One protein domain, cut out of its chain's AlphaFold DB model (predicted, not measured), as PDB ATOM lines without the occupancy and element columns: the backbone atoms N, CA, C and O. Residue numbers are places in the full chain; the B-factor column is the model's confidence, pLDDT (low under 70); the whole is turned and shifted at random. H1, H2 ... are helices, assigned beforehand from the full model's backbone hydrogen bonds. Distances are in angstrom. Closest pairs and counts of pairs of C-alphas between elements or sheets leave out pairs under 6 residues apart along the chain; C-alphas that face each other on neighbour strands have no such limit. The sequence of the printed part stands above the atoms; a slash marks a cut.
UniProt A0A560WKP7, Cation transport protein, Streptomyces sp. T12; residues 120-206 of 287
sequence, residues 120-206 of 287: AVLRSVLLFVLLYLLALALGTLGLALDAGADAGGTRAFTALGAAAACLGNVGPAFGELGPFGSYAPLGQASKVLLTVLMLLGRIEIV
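This is residues 120 to 206 of the 287 residues of the protein "Cation transport protein" of Streptomyces sp. T12 (UniProt A0A560WKP7). One long helix, H1, makes the long axis, and two shorter helices, H2 and H3, pack on its later part and on each other. The printed part has 87 residues with three named helices, in the order H1, H2, H3, and no named strand: all helix. It is compact, with a radius of gyration of the C-alphas of 13.5 A, but elongated, spanning 43 by 25 by 20 A.

H1, residues 120 to 146, touches H2, residues 153 to 167, with residues 135 to 144 alone, at a steep tilt of 46 degrees, opposite ways; the closest C-alphas, of Thr 140 and Leu 160, are 5.0 A apart. H3, residues 188 to 202, touches H1 residues 135 to 146 alone, at a shallow tilt of 13 degrees, opposite ways; the closest C-alphas, of Leu 143 and Ser 190, are 5.7 A apart. H2 touches H3 with residues 162 to 167 alone, at a steep tilt of 44 degrees, the same way; the closest C-alphas, of Leu 167 and Gly 201, are 4.5 A apart. The helix packing is only just mostly crossed, with 1 of 3 touching pairs at a shallow tilt. In H1, H2 and H3 every O i to N i+4 pair is within hydrogen-bond range.

H1 runs 37.9 A from C-alpha 120 at (2.140, 27.332, 89.419); H2 is 21.4 A long, and H3, 21.2 A, ends with C-alpha 202 at (2.775, 49.888, 90.371).

The C-alphas farthest apart, of Ala 120 and Asp 150, are 43.8 A apart. The printed part has no cut; the link H1 to H2 is short, and H2 to H3 is long, residues 168 to 187. pLDDT is under 70 at residues 120 to 124, 149 to 154 and 204 to 206.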
ATOM      1  N   ALA A 120       2.918  26.142  89.096       58.81
ATOM      2  CA  ALA A 120       2.140  27.332  89.419       58.81
ATOM      3  C   ALA A 120       2.972  28.614  89.639       58.81
ATOM      4  O   ALA A 120       2.597  29.656  89.111       58.81
ATOM      5  N   VAL A 121       4.077  28.567  90.389       60.34
ATOM      6  CA  VAL A 121       4.962  29.721  90.628       60.34
ATOM      7  C   VAL A 121       5.707  30.074  89.347       60.34
ATOM      8  O   VAL A 121       5.666  31.227  88.930       60.34
ATOM      9  N   LEU A 122       6.289  29.082  88.664       61.62
ATOM     10  CA  LEU A 122       6.964  29.297  87.380       61.62
ATOM     11  C   LEU A 122       6.005  29.868  86.324       61.62
ATOM     12  O   LEU A 122       6.329  30.848  85.662       61.62
ATOM     13  N   ARG A 123       4.787  29.322  86.224       67.00
ATOM     14  CA  ARG A 123       3.735  29.836  85.338       67.00
ATOM     15  C   ARG A 123       3.301  31.247  85.723       67.00
ATOM     16  O   ARG A 123       2.992  32.025  84.834       67.00
ATOM     17  N   SER A 124       3.285  31.588  87.011       67.62
ATOM     18  CA  SER A 124       2.942  32.942  87.470       67.62
ATOM     19  C   SER A 124       4.033  33.955  87.119       67.62
ATOM     20  O   SER A 124       3.714  35.043  86.654       67.62
ATOM     21  N   VAL A 125       5.309  33.587  87.275       78.31
ATOM     22  CA  VAL A 125       6.447  34.428  86.871       78.31
ATOM     23  C   VAL A 125       6.473  34.600  85.354       78.31
ATOM     24  O   VAL A 125       6.587  35.721  84.871       78.31
ATOM     25  N   LEU A 126       6.295  33.516  84.595       77.31
ATOM     26  CA  LEU A 126       6.245  33.578  83.135       77.31
ATOM     27  C   LEU A 126       5.065  34.429  82.647       77.31
ATOM     28  O   LEU A 126       5.248  35.287  81.792       77.31
ATOM     29  N   LEU A 127       3.868  34.232  83.210       79.31
ATOM     30  CA  LEU A 127       2.684  35.026  82.872       79.31
ATOM     31  C   LEU A 127       2.892  36.504  83.206       79.31
ATOM     32  O   LEU A 127       2.512  37.358  82.414       79.31
ATOM     33  N   PHE A 128       3.537  36.814  84.331       78.44
ATOM     34  CA  PHE A 128       3.904  38.189  84.640       78.44
ATOM     35  C   PHE A 128       4.855  38.779  83.603       78.44
ATOM     36  O   PHE A 128       4.573  39.851  83.081       78.44
ATOM     37  N   VAL A 129       5.957  38.091  83.289       82.94
ATOM     38  CA  VAL A 129       6.939  38.583  82.315       82.94
ATOM     39  C   VAL A 129       6.272  38.804  80.956       82.94
ATOM     40  O   VAL A 129       6.478  39.845  80.338       82.94
ATOM     41  N   LEU A 130       5.414  37.883  80.514       84.31
ATOM     42  CA  LEU A 130       4.666  38.027  79.265       84.31
ATOM     43  C   LEU A 130       3.687  39.209  79.300       84.31
ATOM     44  O   LEU A 130       3.642  39.977  78.344       84.31
ATOM     45  N   LEU A 131       2.933  39.391  80.389       84.88
ATOM     46  CA  LEU A 131       2.029  40.536  80.547       84.88
ATOM     47  C   LEU A 131       2.789  41.867  80.617       84.88
ATOM     48  O   LEU A 131       2.334  42.853  80.043       84.88
ATOM     49  N   TYR A 132       3.953  41.892  81.268       86.81
ATOM     50  CA  TYR A 132       4.828  43.059  81.334       86.81
ATOM     51  C   TYR A 132       5.341  43.441  79.940       86.81
ATOM     52  O   TYR A 132       5.225  44.593  79.526       86.81
ATOM     53  N   LEU A 133       5.844  42.467  79.173       91.81
ATOM     54  CA  LEU A 133       6.301  42.687  77.798       91.81
ATOM     55  C   LEU A 133       5.152  43.091  76.866       91.81
ATOM     56  O   LEU A 133       5.338  43.955  76.011       91.81
ATOM     57  N   LEU A 134       3.957  42.521  77.045       90.94
ATOM     58  CA  LEU A 134       2.768  42.910  76.290       90.94
ATOM     59  C   LEU A 134       2.362  44.356  76.593       90.94
ATOM     60  O   LEU A 134       2.135  45.126  75.665       90.94
ATOM     61  N   ALA A 135       2.302  44.747  77.868       91.31
ATOM     62  CA  ALA A 135       1.999  46.121  78.263       91.31
ATOM     63  C   ALA A 135       3.032  47.110  77.705       91.31
ATOM     64  O   ALA A 135       2.661  48.173  77.209       91.31
ATOM     65  N   LEU A 136       4.314  46.735  77.713       93.81
ATOM     66  CA  LEU A 136       5.385  47.522  77.111       93.81
ATOM     67  C   LEU A 136       5.201  47.680  75.593       93.81
ATOM     68  O   LEU A 136       5.310  48.792  75.075       93.81
ATOM     69  N   ALA A 137       4.900  46.590  74.883       94.00
ATOM     70  CA  ALA A 137       4.686  46.606  73.439       94.00
ATOM     71  C   ALA A 137       3.453  47.437  73.054       94.00
ATOM     72  O   ALA A 137       3.539  48.281  72.165       94.00
ATOM     73  N   LEU A 138       2.332  47.254  73.759       93.25
ATOM     74  CA  LEU A 138       1.102  48.022  73.545       93.25
ATOM     75  C   LEU A 138       1.286  49.503  73.883       93.25
ATOM     76  O   LEU A 138       0.809  50.356  73.142       93.25
ATOM     77  N   GLY A 139       2.002  49.816  74.964       93.38
ATOM     78  CA  GLY A 139       2.339  51.187  75.335       93.38
ATOM     79  C   GLY A 139       3.199  51.875  74.278       93.38
ATOM     80  O   GLY A 139       2.877  52.973  73.834       93.38
ATOM     81  N   THR A 140       4.249  51.191  73.821       92.81
ATOM     82  CA  THR A 140       5.137  51.680  72.755       92.81
ATOM     83  C   THR A 140       4.366  51.902  71.456       92.81
ATOM     84  O   THR A 140       4.504  52.951  70.832       92.81
ATOM     85  N   LEU A 141       3.516  50.945  71.071       91.62
ATOM     86  CA  LEU A 141       2.670  51.051  69.887       91.62
ATOM     87  C   LEU A 141       1.665  52.201  70.015       91.62
ATOM     88  O   LEU A 141       1.511  52.971  69.078       91.62
ATOM     89  N   GLY A 142       1.017  52.360  71.169       91.62
ATOM     90  CA  GLY A 142       0.066  53.444  71.411       91.62
ATOM     91  C   GLY A 142       0.708  54.830  71.309       91.62
ATOM     92  O   GLY A 142       0.145  55.707  70.661       91.62
ATOM     93  N   LEU A 143       1.912  55.009  71.864       90.56
ATOM     94  CA  LEU A 143       2.682  56.250  71.701       90.56
ATOM     95  C   LEU A 143       3.100  56.473  70.242       90.56
ATOM     96  O   LEU A 143       3.048  57.599  69.755       90.56
ATOM     97  N   ALA A 144       3.505  55.413  69.540       87.81
ATOM     98  CA  ALA A 144       3.879  55.503  68.133       87.81
ATOM     99  C   ALA A 144       2.685  55.879  67.237       87.81
ATOM    100  O   ALA A 144       2.849  56.662  66.308       87.81
ATOM    101  N   LEU A 145       1.485  55.367  67.532       86.75
ATOM    102  CA  LEU A 145       0.261  55.698  66.798       86.75
ATOM    103  C   LEU A 145      -0.216  57.132  67.075       86.75
ATOM    104  O   LEU A 145      -0.637  57.809  66.141       86.75
ATOM    105  N   ASP A 146      -0.121  57.611  68.321       86.25
ATOM    106  CA  ASP A 146      -0.473  58.996  68.693       86.25
ATOM    107  C   ASP A 146       0.492  60.021  68.073       86.25
ATOM    108  O   ASP A 146       0.091  61.120  67.701       86.25
ATOM    109  N   ALA A 147       1.762  59.644  67.891       78.94
ATOM    110  CA  ALA A 147       2.751  60.456  67.182       78.94
ATOM    111  C   ALA A 147       2.523  60.523  65.653       78.94
ATOM    112  O   ALA A 147       3.184  61.314  64.977       78.94
ATOM    113  N   GLY A 148       1.592  59.725  65.113       71.75
ATOM    114  CA  GLY A 148       1.297  59.628  63.684       71.75
ATOM    115  C   GLY A 148       2.278  58.746  62.901       71.75
ATOM    116  O   GLY A 148       3.312  58.308  63.403       71.75
ATOM    117  N   ALA A 149       1.956  58.481  61.629       60.31
ATOM    118  CA  ALA A 149       2.743  57.603  60.751       60.31
ATOM    119  C   ALA A 149       4.139  58.156  60.375       60.31
ATOM    120  O   ALA A 149       4.957  57.415  59.835       60.31
ATOM    121  N   ASP A 150       4.455  59.409  60.725       55.97
ATOM    122  CA  ASP A 150       5.775  60.040  60.543       55.97
ATOM    123  C   ASP A 150       6.762  59.710  61.685       55.97
ATOM    124  O   ASP A 150       7.626  60.506  62.085       55.97
ATOM    125  N   ALA A 151       6.642  58.509  62.249       54.81
ATOM    126  CA  ALA A 151       7.540  57.981  63.264       54.81
ATOM    127  C   ALA A 151       8.863  57.523  62.623       54.81
ATOM    128  O   ALA A 151       9.104  56.337  62.409       54.81
ATOM    129  N   GLY A 152       9.759  58.468  62.325       59.22
ATOM    130  CA  GLY A 152      11.160  58.141  62.045       59.22
ATOM    131  C   GLY A 152      11.794  57.337  63.196       59.22
ATOM    132  O   GLY A 152      11.354  57.430  64.345       59.22
ATOM    133  N   GLY A 153      12.852  56.564  62.915       58.69
ATOM    134  CA  GLY A 153      13.446  55.599  63.861       58.69
ATOM    135  C   GLY A 153      13.829  56.162  65.241       58.69
ATOM    136  O   GLY A 153      13.724  55.461  66.246       58.69
ATOM    137  N   THR A 154      14.178  57.449  65.325       59.94
ATOM    138  CA  THR A 154      14.487  58.143  66.588       59.94
ATOM    139  C   THR A 154      13.275  58.235  67.525       59.94
ATOM    140  O   THR A 154      13.427  58.112  68.739       59.94
ATOM    141  N   ARG A 155      12.051  58.371  66.987       75.94
ATOM    142  CA  ARG A 155      10.811  58.455  67.782       75.94
ATOM    143  C   ARG A 155      10.384  57.107  68.345       75.94
ATOM    144  O   ARG A 155       9.890  57.059  69.467       75.94
ATOM    145  N   ALA A 156      10.620  56.014  67.618       80.88
ATOM    146  CA  ALA A 156      10.334  54.667  68.112       80.88
ATOM    147  C   ALA A 156      11.184  54.331  69.349       80.88
ATOM    148  O   ALA A 156      10.679  53.772  70.321       80.88
ATOM    149  N   PHE A 157      12.458  54.739  69.345       86.44
ATOM    150  CA  PHE A 157      13.344  54.566  70.495       86.44
ATOM    151  C   PHE A 157      12.888  55.390  71.711       86.44
ATOM    152  O   PHE A 157      12.851  54.871  72.827       86.44
ATOM    153  N   THR A 158      12.463  56.640  71.504       89.06
ATOM    154  CA  THR A 158      11.891  57.481  72.571       89.06
ATOM    155  C   THR A 158      10.562  56.934  73.095       89.06
ATOM    156  O   THR A 158      10.365  56.908  74.306       89.06
ATOM    157  N   ALA A 159       9.676  56.433  72.228       90.62
ATOM    158  CA  ALA A 159       8.404  55.825  72.626       90.62
ATOM    159  C   ALA A 159       8.609  54.550  73.458       90.62
ATOM    160  O   ALA A 159       7.978  54.388  74.504       90.62
ATOM    161  N   LEU A 160       9.538  53.684  73.039       92.31
ATOM    162  CA  LEU A 160       9.925  52.492  73.794       92.31
ATOM    163  C   LEU A 160      10.518  52.873  75.153       92.31
ATOM    164  O   LEU A 160      10.136  52.309  76.177       92.31
ATOM    165  N   GLY A 161      11.425  53.856  75.170       93.25
ATOM    166  CA  GLY A 161      12.030  54.376  76.391       93.25
ATOM    167  C   GLY A 161      10.997  54.956  77.357       93.25
ATOM    168  O   GLY A 161      11.061  54.669  78.549       93.25
ATOM    169  N   ALA A 162      10.026  55.721  76.854       93.44
ATOM    170  CA  ALA A 162       8.947  56.306  77.647       93.44
ATOM    171  C   ALA A 162       8.044  55.232  78.256       93.44
ATOM    172  O   ALA A 162       7.811  55.226  79.463       93.44
ATOM    173  N   ALA A 163       7.585  54.279  77.438       94.19
ATOM    174  CA  ALA A 163       6.754  53.177  77.905       94.19
ATOM    175  C   ALA A 163       7.494  52.316  78.943       94.19
ATOM    176  O   ALA A 163       6.917  51.985  79.978       94.19
ATOM    177  N   ALA A 164       8.779  52.013  78.718       94.38
ATOM    178  CA  ALA A 164       9.611  51.263  79.659       94.38
ATOM    179  C   ALA A 164       9.835  52.019  80.974       94.38
ATOM    180  O   ALA A 164       9.696  51.429  82.045       94.38
ATOM    181  N   ALA A 165      10.148  53.315  80.909       94.12
ATOM    182  CA  ALA A 165      10.377  54.143  82.088       94.12
ATOM    183  C   ALA A 165       9.106  54.311  82.931       94.12
ATOM    184  O   ALA A 165       9.180  54.266  84.159       94.12
ATOM    185  N   CYS A 166       7.941  54.473  82.298       92.88
ATOM    186  CA  CYS A 166       6.663  54.581  82.998       92.88
ATOM    187  C   CYS A 166       6.211  53.234  83.569       92.88
ATOM    188  O   CYS A 166       5.868  53.171  84.746       92.88
ATOM    189  N   LEU A 167       6.280  52.149  82.794       92.50
ATOM    190  CA  LEU A 167       5.908  50.812  83.265       92.50
ATOM    191  C   LEU A 167       6.836  50.319  84.389       92.50
ATOM    192  O   LEU A 167       6.378  49.727  85.362       92.50
ATOM    193  N   GLY A 168       8.133  50.619  84.300       91.19
ATOM    194  CA  GLY A 168       9.111  50.350  85.356       91.19
ATOM    195  C   GLY A 168       9.096  51.366  86.505       91.19
ATOM    196  O   GLY A 168       9.867  51.217  87.449       91.19
ATOM    197  N   ASN A 169       8.246  52.399  86.442       90.75
ATOM    198  CA  ASN A 169       8.158  53.485  87.424       90.75
ATOM    199  C   ASN A 169       9.488  54.194  87.728       90.75
ATOM    200  O   ASN A 169       9.725  54.634  88.854       90.75
ATOM    201  N   VAL A 170      10.343  54.311  86.712       92.19
ATOM    202  CA  VAL A 170      11.662  54.946  86.786       92.19
ATOM    203  C   VAL A 170      11.537  56.466  86.684       92.19
ATOM    204  O   VAL A 170      12.148  57.182  87.473       92.19
ATOM    205  N   GLY A 171      10.723  56.966  85.744       87.06
ATOM    206  CA  GLY A 171      10.522  58.401  85.508       87.06
ATOM    207  C   GLY A 171      11.142  58.891  84.193       87.06
ATOM    208  O   GLY A 171      10.403  59.031  83.223       87.06
ATOM    209  N   PRO A 172      12.455  59.177  84.121       91.44
ATOM    210  CA  PRO A 172      13.098  59.658  82.898       91.44
ATOM    211  C   PRO A 172      13.261  58.551  81.846       91.44
ATOM    212  O   PRO A 172      13.507  57.392  82.177       91.44
ATOM    213  N   ALA A 173      13.166  58.934  80.574       90.75
ATOM    214  CA  ALA A 173      13.273  58.059  79.408       90.75
ATOM    215  C   ALA A 173      14.353  58.540  78.426       90.75
ATOM    216  O   ALA A 173      14.926  59.613  78.574       90.75
ATOM    217  N   PHE A 174      14.670  57.744  77.408       86.12
ATOM    218  CA  PHE A 174      15.683  58.135  76.427       86.12
ATOM    219  C   PHE A 174      15.191  59.231  75.467       86.12
ATOM    220  O   PHE A 174      14.020  59.275  75.087       86.12
ATOM    221  N   GLY A 175      16.116  60.084  75.019       83.31
ATOM    222  CA  GLY A 175      15.828  61.196  74.109       83.31
ATOM    223  C   GLY A 175      15.279  62.425  74.839       83.31
ATOM    224  O   GLY A 175      15.734  62.763  75.929       83.31
ATOM    225  N   GLU A 176      14.293  63.090  74.238       83.88
ATOM    226  CA  GLU A 176      13.705  64.351  74.732       83.88
ATOM    227  C   GLU A 176      12.969  64.220  76.080       83.88
ATOM    228  O   GLU A 176      12.660  65.220  76.723       83.88
ATOM    229  N   LEU A 177      12.714  62.988  76.525       89.06
ATOM    230  CA  LEU A 177      12.053  62.651  77.790       89.06
ATOM    231  C   LEU A 177      13.056  62.290  78.908       89.06
ATOM    232  O   LEU A 177      12.686  61.678  79.911       89.06
ATOM    233  N   GLY A 178      14.332  62.638  78.719       87.88
ATOM    234  CA  GLY A 178      15.416  62.386  79.669       87.88
ATOM    235  C   GLY A 178      15.338  63.194  80.966       87.88
ATOM    236  O   GLY A 178      14.381  63.925  81.193       87.88
ATOM    237  N   PRO A 179      16.365  63.102  81.829       87.25
ATOM    238  CA  PRO A 179      16.387  63.775  83.135       87.25
ATOM    239  C   PRO A 179      16.254  65.303  83.068       87.25
ATOM    240  O   PRO A 179      15.722  65.916  83.987       87.25
ATOM    241  N   PHE A 180      16.734  65.908  81.978       89.31
ATOM    242  CA  PHE A 180      16.584  67.338  81.678       89.31
ATOM    243  C   PHE A 180      15.438  67.620  80.690       89.31
ATOM    244  O   PHE A 180      15.231  68.759  80.279       89.31
ATOM    245  N   GLY A 181      14.739  66.566  80.275       85.38
ATOM    246  CA  GLY A 181      13.604  66.587  79.368       85.38
ATOM    247  C   GLY A 181      12.272  66.697  80.103       85.38
ATOM    248  O   GLY A 181      12.208  66.730  81.331       85.38
ATOM    249  N   SER A 182      11.176  66.757  79.348       88.38
ATOM    250  CA  SER A 182       9.834  66.876  79.922       88.38
ATOM    251  C   SER A 182       8.804  66.112  79.107       88.38
ATOM    252  O   SER A 182       8.871  66.085  77.885       88.38
ATOM    253  N   TYR A 183       7.798  65.564  79.793       88.62
ATOM    254  CA  TYR A 183       6.615  64.937  79.195       88.62
ATOM    255  C   TYR A 183       5.544  65.963  78.765       88.62
ATOM    256  O   TYR A 183       4.518  65.595  78.192       88.62
ATOM    257  N   ALA A 184       5.767  67.259  79.018       87.06
ATOM    258  CA  ALA A 184       4.867  68.344  78.627       87.06
ATOM    259  C   ALA A 184       4.499  68.402  77.125       87.06
ATOM    260  O   ALA A 184       3.315  68.623  76.857       87.06
ATOM    261  N   PRO A 185       5.414  68.176  76.157       84.88
ATOM    262  CA  PRO A 185       5.095  68.280  74.732       84.88
ATOM    263  C   PRO A 185       4.285  67.092  74.191       84.88
ATOM    264  O   PRO A 185       3.838  67.136  73.050       84.88
ATOM    265  N   LEU A 186       4.060  66.038  74.985       85.25
ATOM    266  CA  LEU A 186       3.276  64.883  74.545       85.25
ATOM    267  C   LEU A 186       1.781  65.202  74.417       85.25
ATOM    268  O   LEU A 186       1.219  65.993  75.189       85.25
ATOM    269  N   GLY A 187       1.127  64.506  73.484       86.81
ATOM    270  CA  GLY A 187      -0.321  64.524  73.307       86.81
ATOM    271  C   GLY A 187      -1.074  64.115  74.576       86.81
ATOM    272  O   GLY A 187      -0.550  63.421  75.452       86.81
ATOM    273  N   GLN A 188      -2.327  64.561  74.697       88.94
ATOM    274  CA  GLN A 188      -3.171  64.211  75.847       88.94
ATOM    275  C   GLN A 188      -3.396  62.695  75.937       88.94
ATOM    276  O   GLN A 188      -3.308  62.133  77.028       88.94
ATOM    277  N   ALA A 189      -3.605  62.029  74.797       88.81
ATOM    278  CA  ALA A 189      -3.772  60.582  74.734       88.81
ATOM    279  C   ALA A 189      -2.514  59.847  75.224       88.81
ATOM    280  O   ALA A 189      -2.614  59.004  76.117       88.81
ATOM    281  N   SER A 190      -1.325  60.238  74.746       90.88
ATOM    282  CA  SER A 190      -0.045  59.720  75.248       90.88
ATOM    283  C   SER A 190       0.127  59.903  76.760       90.88
ATOM    284  O   SER A 190       0.534  58.972  77.448       90.88
ATOM    285  N   LYS A 191      -0.223  61.067  77.323       91.50
ATOM    286  CA  LYS A 191      -0.121  61.311  78.776       91.50
ATOM    287  C   LYS A 191      -1.044  60.404  79.592       91.50
ATOM    288  O   LYS A 191      -0.624  59.868  80.619       91.50
ATOM    289  N   VAL A 192      -2.283  60.205  79.137       94.12
ATOM    290  CA  VAL A 192      -3.233  59.286  79.785       94.12
ATOM    291  C   VAL A 192      -2.715  57.852  79.707       94.12
ATOM    292  O   VAL A 192      -2.686  57.157  80.721       94.12
ATOM    293  N   LEU A 193      -2.230  57.429  78.538       93.44
ATOM    294  CA  LEU A 193      -1.650  56.104  78.333       93.44
ATOM    295  C   LEU A 193      -0.438  55.857  79.246       93.44
ATOM    296  O   LEU A 193      -0.383  54.835  79.926       93.44
ATOM    297  N   LEU A 194       0.496  56.808  79.332       93.19
ATOM    298  CA  LEU A 194       1.651  56.724  80.231       93.19
ATOM    299  C   LEU A 194       1.239  56.685  81.712       93.19
ATOM    300  O   LEU A 194       1.835  55.945  82.491       93.19
ATOM    301  N   THR A 195       0.188  57.417  82.095       92.94
ATOM    302  CA  THR A 195      -0.373  57.368  83.457       92.94
ATOM    303  C   THR A 195      -0.931  55.978  83.771       92.94
ATOM    304  O   THR A 195      -0.655  55.425  84.834       92.94
ATOM    305  N   VAL A 196      -1.665  55.373  82.832       92.06
ATOM    306  CA  VAL A 196      -2.163  53.994  82.967       92.06
ATOM    307  C   VAL A 196      -1.007  52.997  83.062       92.06
ATOM    308  O   VAL A 196      -1.064  52.096  83.895       92.06
ATOM    309  N   LEU A 197       0.058  53.169  82.273       91.81
ATOM    310  CA  LEU A 197       1.256  52.323  82.349       91.81
ATOM    311  C   LEU A 197       1.974  52.447  83.698       91.81
ATOM    312  O   LEU A 197       2.369  51.424  84.252       91.81
ATOM    313  N   MET A 198       2.099  53.657  84.257       92.00
ATOM    314  CA  MET A 198       2.644  53.857  85.609       92.00
ATOM    315  C   MET A 198       1.794  53.159  86.668       92.00
ATOM    316  O   MET A 198       2.326  52.442  87.519       92.00
ATOM    317  N   LEU A 199       0.468  53.326  86.596       88.62
ATOM    318  CA  LEU A 199      -0.455  52.649  87.501       88.62
ATOM    319  C   LEU A 199      -0.272  51.138  87.398       88.62
ATOM    320  O   LEU A 199       0.031  50.521  88.410       88.62
ATOM    321  N   LEU A 200      -0.355  50.567  86.192       86.25
ATOM    322  CA  LEU A 200      -0.196  49.133  85.940       86.25
ATOM    323  C   LEU A 200       1.153  48.603  86.443       86.25
ATOM    324  O   LEU A 200       1.192  47.563  87.088       86.25
ATOM    325  N   GLY A 201       2.237  49.342  86.203       86.69
ATOM    326  CA  GLY A 201       3.572  49.014  86.694       86.69
ATOM    327  C   GLY A 201       3.694  49.036  88.220       86.69
ATOM    328  O   GLY A 201       4.527  48.331  88.784       86.69
ATOM    329  N   ARG A 202       2.871  49.849  88.901       86.75
ATOM    330  CA  ARG A 202       2.775  49.888  90.371       86.75
ATOM    331  C   ARG A 202       1.825  48.838  90.942       86.75
ATOM    332  O   ARG A 202       1.945  48.535  92.128       86.75
ATOM    333  N   ILE A 203       0.892  48.285  90.161       77.50
ATOM    334  CA  ILE A 203       0.040  47.184  90.629       77.50
ATOM    335  C   ILE A 203       0.889  45.914  90.615       77.50
ATOM    336  O   ILE A 203       1.020  45.240  89.595       77.50
ATOM    337  N   GLU A 204       1.492  45.588  91.758       67.62
ATOM    338  CA  GLU A 204       2.235  44.342  91.889       67.62
ATOM    339  C   GLU A 204       1.365  43.127  91.505       67.62
ATOM    340  O   GLU A 204       0.153  43.061  91.732       67.62
ATOM    341  N   ILE A 205       2.025  42.133  90.923       57.50
ATOM    342  CA  ILE A 205       1.463  40.902  90.343       57.50
ATOM    343  C   ILE A 205       0.572  40.141  91.313       57.50
ATOM    344  O   ILE A 205      -0.419  39.532  90.913       57.50
ATOM    345  N   VAL A 206       0.957  40.129  92.589       54.81
ATOM    346  CA  VAL A 206       0.310  39.333  93.632       54.81
ATOM    347  C   VAL A 206      -1.099  39.878  93.927       54.81
ATOM    348  O   VAL A 206      -2.042  39.088  93.860       54.81
TER     349      VAL A 206